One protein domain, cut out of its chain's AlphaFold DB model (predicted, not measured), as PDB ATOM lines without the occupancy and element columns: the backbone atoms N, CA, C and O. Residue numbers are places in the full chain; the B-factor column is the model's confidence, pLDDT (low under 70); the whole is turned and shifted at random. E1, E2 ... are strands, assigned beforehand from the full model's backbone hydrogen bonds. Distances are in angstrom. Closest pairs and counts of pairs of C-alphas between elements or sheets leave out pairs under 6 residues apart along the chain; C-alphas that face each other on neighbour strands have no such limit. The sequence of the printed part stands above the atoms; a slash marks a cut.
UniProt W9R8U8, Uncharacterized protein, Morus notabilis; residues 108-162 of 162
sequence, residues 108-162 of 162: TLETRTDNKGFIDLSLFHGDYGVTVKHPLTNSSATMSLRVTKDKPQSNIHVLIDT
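What this domain is: This is residues 108 to 162 of the 162 residues of an uncharacterized protein of Morus notabilis (UniProt W9R8U8). With little regular structure, this is a long two-stranded hairpin, E1 and E2, with two unnamed stretches near it: residues 108 to 125 loop over one face, and residues 148 to 162 fold back alongside E2. The printed part has 55 residues, no named helix and two strands, E1 then E2, in one antiparallel sheet. The class is all strand, with 16 residues in named elements. It is only just compact, close to loose, with a radius of gyration of the C-alphas of 12.1 A, and spans 36 by 21 by 19 A.

Where its parts are: Find C-alpha 126 at (44.456, 43.456, -27.337); from there E1, residues 126 to 133, runs 21.9 A. E2, residues 140 to 147, runs 21.8 A to C-alpha 147 at (39.909, 41.406, -25.678).

How they stand to each other: E1 and E2 form a hairpin through a short link, antiparallel at 159 degrees. Look at N 128 and O 145, 2.8 A apart and within hydrogen-bond range. C-alphas 133 and 140 face each other at 4.3 A.

The domain as a whole: The C-alphas farthest apart, of Leu 136 and Asp 150, are 36.7 A apart. The printed part has no cut. Residues 151 to 154 and 161 to 162 have pLDDT under 70.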
ATOM      1  N   THR A 108      53.366  34.827 -26.220       78.69
ATOM      2  CA  THR A 108      52.814  33.614 -26.833       78.69
ATOM      3  C   THR A 108      52.419  32.655 -25.722       78.69
ATOM      4  O   THR A 108      53.281  32.128 -25.020       78.69
ATOM      5  N   LEU A 109      51.120  32.404 -25.583       80.62
ATOM      6  CA  LEU A 109      50.603  31.456 -24.608       80.62
ATOM      7  C   LEU A 109      50.309  30.110 -25.274       80.62
ATOM      8  O   LEU A 109      49.332  29.969 -26.010       80.62
ATOM      9  N   GLU A 110      51.141  29.110 -24.992       85.62
ATOM     10  CA  GLU A 110      50.885  27.720 -25.369       85.62
ATOM     11  C   GLU A 110      50.293  26.962 -24.187       85.62
ATOM     12  O   GLU A 110      50.858  26.913 -23.097       85.62
ATOM     13  N   THR A 111      49.121  26.377 -24.393       87.06
ATOM     14  CA  THR A 111      48.353  25.764 -23.314       87.06
ATOM     15  C   THR A 111      47.418  24.690 -23.859       87.06
ATOM     16  O   THR A 111      47.227  24.563 -25.071       87.06
ATOM     17  N   ARG A 112      46.855  23.877 -22.966       87.25
ATOM     18  CA  ARG A 112      45.989  22.750 -23.302       87.25
ATOM     19  C   ARG A 112      44.707  22.823 -22.490       87.25
ATOM     20  O   ARG A 112      44.725  23.212 -21.328       87.25
ATOM     21  N   THR A 113      43.607  22.412 -23.108       89.06
ATOM     22  CA  THR A 113      42.328  22.271 -22.418       89.06
ATOM     23  C   THR A 113      42.393  21.201 -21.330       89.06
ATOM     24  O   THR A 113      43.159  20.236 -21.431       89.06
ATOM     25  N   ASP A 114      41.543  21.342 -20.321       87.25
ATOM     26  CA  ASP A 114      41.328  20.343 -19.285       87.25
ATOM     27  C   ASP A 114      40.662  19.059 -19.832       87.25
ATOM     28  O   ASP A 114      40.401  18.902 -21.031       87.25
ATOM     29  N   ASN A 115      40.368  18.112 -18.938       89.56
ATOM     30  CA  ASN A 115      39.714  16.846 -19.288       89.56
ATOM     31  C   ASN A 115      38.257  16.992 -19.769       89.56
ATOM     32  O   ASN A 115      37.670  16.007 -20.215       89.56
ATOM     33  N   LYS A 116      37.677  18.190 -19.681       88.56
ATOM     34  CA  LYS A 116      36.338  18.537 -20.163       88.56
ATOM     35  C   LYS A 116      36.382  19.401 -21.429       88.56
ATOM     36  O   LYS A 116      35.322  19.723 -21.956       88.56
ATOM     37  N   GLY A 117      37.570  19.743 -21.933       85.19
ATOM     38  CA  GLY A 117      37.744  20.569 -23.127       85.19
ATOM     39  C   GLY A 117      37.702  22.078 -22.867       85.19
ATOM     40  O   GLY A 117      37.589  22.839 -23.824       85.19
ATOM     41  N   PHE A 118      37.808  22.524 -21.613       85.88
ATOM     42  CA  PHE A 118      37.787  23.942 -21.246       85.88
ATOM     43  C   PHE A 118      39.175  24.476 -20.913       85.88
ATOM     44  O   PHE A 118      40.073  23.737 -20.505       85.88
ATOM     45  N   ILE A 119      39.343  25.785 -21.078       87.69
ATOM     46  CA  ILE A 119      40.504  26.516 -20.590       87.69
ATOM     47  C   ILE A 119      40.099  27.924 -20.159       87.69
ATOM     48  O   ILE A 119      39.418  28.627 -20.904       87.69
ATOM     49  N   ASP A 120      40.570  28.333 -18.983       84.38
ATOM     50  CA  ASP A 120      40.441  29.698 -18.485       84.38
ATOM     51  C   ASP A 120      41.756  30.452 -18.687       84.38
ATOM     52  O   ASP A 120      42.820  30.002 -18.257       84.38
ATOM     53  N   LEU A 121      41.676  31.607 -19.348       83.62
ATOM     54  CA  LEU A 121      42.822  32.453 -19.672       83.62
ATOM     55  C   LEU A 121      42.591  33.879 -19.185       83.62
ATOM     56  O   LEU A 121      41.521  34.447 -19.383       83.62
ATOM     57  N   SER A 122      43.626  34.473 -18.590       81.06
ATOM     58  CA  SER A 122      43.687  35.911 -18.325       81.06
ATOM     59  C   SER A 122      44.588  36.553 -19.372       81.06
ATOM     60  O   SER A 122      45.782  36.269 -19.421       81.06
ATOM     61  N   LEU A 123      44.002  37.380 -20.235       81.25
ATOM     62  CA  LEU A 123      44.694  38.080 -21.317       81.25
ATOM     63  C   LEU A 123      44.624  39.589 -21.078       81.25
ATOM     64  O   LEU A 123      43.645  40.088 -20.519       81.25
ATOM     65  N   PHE A 124      45.648  40.318 -21.522       81.88
ATOM     66  CA  PHE A 124      45.587  41.775 -21.575       81.88
ATOM     67  C   PHE A 124      44.591  42.236 -22.647       81.88
ATOM     68  O   PHE A 124      44.130  41.465 -23.489       81.88
ATOM     69  N   HIS A 125      44.221  43.517 -22.616       81.44
ATOM     70  CA  HIS A 125      43.449  44.087 -23.715       81.44
ATOM     71  C   HIS A 125      44.290  44.075 -24.992       81.44
ATOM     72  O   HIS A 125      45.436  44.524 -24.984       81.44
ATOM     73  N   GLY A 126      43.716  43.599 -26.092       83.06
ATOM     74  CA  GLY A 126      44.456  43.456 -27.337       83.06
ATOM     75  C   GLY A 126      43.726  42.645 -28.396       83.06
ATOM     76  O   GLY A 126      42.624  42.133 -28.180       83.06
ATOM     77  N   ASP A 127      44.370  42.543 -29.553       87.19
ATOM     78  CA  ASP A 127      43.946  41.719 -30.676       87.19
ATOM     79  C   ASP A 127      44.856  40.483 -30.758       87.19
ATOM     80  O   ASP A 127      46.072  40.595 -30.894       87.19
ATOM     81  N   TYR A 128      44.256  39.299 -30.675       86.38
ATOM     82  CA  TYR A 128      44.938  38.011 -30.599       86.38
ATOM     83  C   TYR A 128      44.588  37.136 -31.803       86.38
ATOM     84  O   TYR A 128      43.428  37.037 -32.203       86.38
ATOM     85  N   GLY A 129      45.587  36.445 -32.353       89.12
ATOM     86  CA  GLY A 129      45.381  35.302 -33.240       89.12
ATOM     87  C   GLY A 129      45.388  34.014 -32.423       89.12
ATOM     88  O   GLY A 129      46.407  33.664 -31.837       89.12
ATOM     89  N   VAL A 130      44.267  33.301 -32.377       89.50
ATOM     90  CA  VAL A 130      44.131  32.040 -31.640       89.50
ATOM     91  C   VAL A 130      44.212  30.887 -32.626       89.50
ATOM     92  O   VAL A 130      43.412  30.815 -33.555       89.50
ATOM     93  N   THR A 131      45.155  29.972 -32.412       89.56
ATOM     94  CA  THR A 131      45.261  28.721 -33.175       89.56
ATOM     95  C   THR A 131      44.960  27.546 -32.261       89.56
ATOM     96  O   THR A 131      45.664  27.333 -31.276       89.56
ATOM     97  N   VAL A 132      43.953  26.750 -32.606       89.88
ATOM     98  CA  VAL A 132      43.633  25.507 -31.902       89.88
ATOM     99  C   VAL A 132      44.050  24.342 -32.783       89.88
ATOM    100  O   VAL A 132      43.628  24.242 -33.934       89.88
ATOM    101  N   LYS A 133      44.901  23.466 -32.252       88.12
ATOM    102  CA  LYS A 133      45.389  22.270 -32.945       88.12
ATOM    103  C   LYS A 133      44.769  21.039 -32.311       88.12
ATOM    104  O   LYS A 133      44.791  20.899 -31.087       88.12
ATOM    105  N   HIS A 134      44.244  20.138 -33.132       86.12
ATOM    106  CA  HIS A 134      43.825  18.842 -32.631       86.12
ATOM    107  C   HIS A 134      45.078  18.011 -32.290       86.12
ATOM    108  O   HIS A 134      46.057  18.031 -33.033       86.12
ATOM    109  N   PRO A 135      45.116  17.297 -31.152       81.62
ATOM    110  CA  PRO A 135      46.349  16.663 -30.683       81.62
ATOM    111  C   PRO A 135      46.759  15.419 -31.480       81.62
ATOM    112  O   PRO A 135      47.891  14.965 -31.343       81.62
ATOM    113  N   LEU A 136      45.836  14.835 -32.250       83.88
ATOM    114  CA  LEU A 136      46.040  13.556 -32.947       83.88
ATOM    115  C   LEU A 136      45.865  13.654 -34.461       83.88
ATOM    116  O   LEU A 136      46.380  12.819 -35.198       83.88
ATOM    117  N   THR A 137      45.130  14.660 -34.923       79.25
ATOM    118  CA  THR A 137      44.978  14.944 -36.346       79.25
ATOM    119  C   THR A 137      45.757  16.225 -36.585       79.25
ATOM    120  O   THR A 137      45.667  17.148 -35.783       79.25
ATOM    121  N   ASN A 138      46.518  16.326 -37.674       84.75
ATOM    122  CA  ASN A 138      47.203  17.578 -38.031       84.75
ATOM    123  C   ASN A 138      46.215  18.712 -38.410       84.75
ATOM    124  O   ASN A 138      46.611  19.708 -39.012       84.75
ATOM    125  N   SER A 139      44.929  18.560 -38.076       88.31
ATOM    126  CA  SER A 139      43.882  19.556 -38.220       88.31
ATOM    127  C   SER A 139      44.101  20.702 -37.235       88.31
ATOM    128  O   SER A 139      44.428  20.508 -36.060       88.31
ATOM    129  N   SER A 140      43.870  21.918 -37.712       91.06
ATOM    130  CA  SER A 140      43.880  23.112 -36.878       91.06
ATOM    131  C   SER A 140      42.839  24.109 -37.360       91.06
ATOM    132  O   SER A 140      42.500  24.137 -38.541       91.06
ATOM    133  N   ALA A 141      42.349  24.923 -36.437       90.12
ATOM    134  CA  ALA A 141      41.482  26.055 -36.716       90.12
ATOM    135  C   ALA A 141      42.148  27.326 -36.187       90.12
ATOM    136  O   ALA A 141      42.789  27.307 -35.135       90.12
ATOM    137  N   THR A 142      41.999  28.430 -36.915       90.62
ATOM    138  CA  THR A 142      42.525  29.739 -36.510       90.62
ATOM    139  C   THR A 142      41.389  30.749 -36.445       90.62
ATOM    140  O   THR A 142      40.512  30.744 -37.307       90.62
ATOM    141  N   MET A 143      41.404  31.626 -35.445       89.00
ATOM    142  CA  MET A 143      40.462  32.737 -35.325       89.00
ATOM    143  C   MET A 143      41.125  33.990 -34.753       89.00
ATOM    144  O   MET A 143      42.196  33.920 -34.153       89.00
ATOM    145  N   SER A 144      40.456  35.130 -34.896       89.56
ATOM    146  CA  SER A 144      40.852  36.380 -34.248       89.56
ATOM    147  C   SER A 144      39.992  36.639 -33.013       89.56
ATOM    148  O   SER A 144      38.766  36.557 -33.081       89.56
ATOM    149  N   LEU A 145      40.633  36.987 -31.901       87.12
ATOM    150  CA  LEU A 145      40.001  37.338 -30.636       87.12
ATOM    151  C   LEU A 145      40.403  38.757 -30.236       87.12
ATOM    152  O   LEU A 145      41.580  39.042 -30.053       87.12
ATOM    153  N   ARG A 146      39.416  39.631 -30.046       86.62
ATOM    154  CA  ARG A 146      39.616  40.972 -29.492       86.62
ATOM    155  C   ARG A 146      39.191  41.001 -28.025       86.62
ATOM    156  O   ARG A 146      38.011  40.813 -27.729       86.62
ATOM    157  N   VAL A 147      40.132  41.275 -27.126       84.50
ATOM    158  CA  VAL A 147      39.909  41.406 -25.678       84.50
ATOM    159  C   VAL A 147      39.830  42.886 -25.325       84.50
ATOM    160  O   VAL A 147      40.746  43.657 -25.606       84.50
ATOM    161  N   THR A 148      38.713  43.302 -24.735       83.56
ATOM    162  CA  THR A 148      38.394  44.715 -24.480       83.56
ATOM    163  C   THR A 148      37.725  44.884 -23.124       83.56
ATOM    164  O   THR A 148      37.100  43.960 -22.606       83.56
ATOM    165  N   LYS A 149      37.826  46.092 -22.560       77.31
ATOM    166  CA  LYS A 149      37.283  46.411 -21.233       77.31
ATOM    167  C   LYS A 149      35.760  46.247 -21.151       77.31
ATOM    168  O   LYS A 149      35.243  45.928 -20.085       77.31
ATOM    169  N   ASP A 150      35.037  46.473 -22.248       80.12
ATOM    170  CA  ASP A 150      33.576  46.355 -22.315       80.12
ATOM    171  C   ASP A 150      33.077  44.902 -22.336       80.12
ATOM    172  O   ASP A 150      31.906  44.657 -22.043       80.12
ATOM    173  N   LYS A 151      33.956  43.934 -22.624       69.31
ATOM    174  CA  LYS A 151      33.638  42.499 -22.656       69.31
ATOM    175  C   LYS A 151      34.646  41.699 -21.826       69.31
ATOM    176  O   LYS A 151      35.466  40.979 -22.391       69.31
ATOM    177  N   PRO A 152      34.575  41.788 -20.486       62.16
ATOM    178  CA  PRO A 152      35.550  41.157 -19.597       62.16
ATOM    179  C   PRO A 152      35.481  39.622 -19.594       62.16
ATOM    180  O   PRO A 152      36.411  38.975 -19.127       62.16
ATOM    181  N   GLN A 153      34.393  39.028 -20.095       63.28
ATOM    182  CA  GLN A 153      34.231  37.580 -20.211       63.28
ATOM    183  C   GLN A 153      33.625  37.223 -21.569       63.28
ATOM    184  O   GLN A 153      32.558  37.719 -21.936       63.28
ATOM    185  N   SER A 154      34.297  36.340 -22.306       67.31
ATOM    186  CA  SER A 154      33.831  35.817 -23.589       67.31
ATOM    187  C   SER A 154      33.986  34.302 -23.626       67.31
ATOM    188  O   SER A 154      35.106  33.798 -23.583       67.31
ATOM    189  N   ASN A 155      32.871  33.582 -23.764       73.19
ATOM    190  CA  ASN A 155      32.903  32.159 -24.087       73.19
ATOM    191  C   ASN A 155      33.088  32.009 -25.595       73.19
ATOM    192  O   ASN A 155      32.267  32.487 -26.379       73.19
ATOM    193  N   ILE A 156      34.177  31.360 -25.992       77.25
ATOM    194  CA  ILE A 156      34.537  31.160 -27.392       77.25
ATOM    195  C   ILE A 156      34.478  29.668 -27.673       77.25
ATOM    196  O   ILE A 156      35.193  28.881 -27.059       77.25
ATOM    197  N   HIS A 157      33.629  29.286 -28.621       76.88
ATOM    198  CA  HIS A 157      33.536  27.910 -29.084       76.88
ATOM    199  C   HIS A 157      34.328  27.768 -30.380       76.88
ATOM    200  O   HIS A 157      34.061  28.471 -31.355       76.88
ATOM    201  N   VAL A 158      35.300  26.858 -30.385       78.12
ATOM    202  CA  VAL A 158      36.092  26.526 -31.571       78.12
ATOM    203  C   VAL A 158      35.717  25.121 -32.014       78.12
ATOM    204  O   VAL A 158      35.819  24.176 -31.235       78.12
ATOM    205  N   LEU A 159      35.273  24.992 -33.261       74.38
ATOM    206  CA  LEU A 159      35.026  23.706 -33.903       74.38
ATOM    207  C   LEU A 159      36.228  23.381 -34.787       74.38
ATOM    208  O   LEU A 159      36.669  24.225 -35.567       74.38
ATOM    209  N   ILE A 160      36.767  22.174 -34.639       75.19
ATOM    210  CA  ILE A 160      37.782  21.634 -35.542       75.19
ATOM    211  C   ILE A 160      37.126  20.483 -36.283       75.19
ATOM    212  O   ILE A 160      36.748  19.494 -35.658       75.19
ATOM    213  N   ASP A 161      37.014  20.618 -37.600       65.56
ATOM    214  CA  ASP A 161      36.600  19.508 -38.446       65.56
ATOM    215  C   ASP A 161      37.724  18.455 -38.453       65.56
ATOM    216  O   ASP A 161      38.872  18.722 -38.839       65.56
ATOM    217  N   THR A 162      37.402  17.276 -37.924       58.53
ATOM    218  CA  THR A 162      38.261  16.082 -37.853       58.53
ATOM    219  C   THR A 162      37.980  15.112 -38.978       58.53
ATOM    220  O   THR A 162      36.781  14.878 -39.247       58.53
TER     221      THR A 162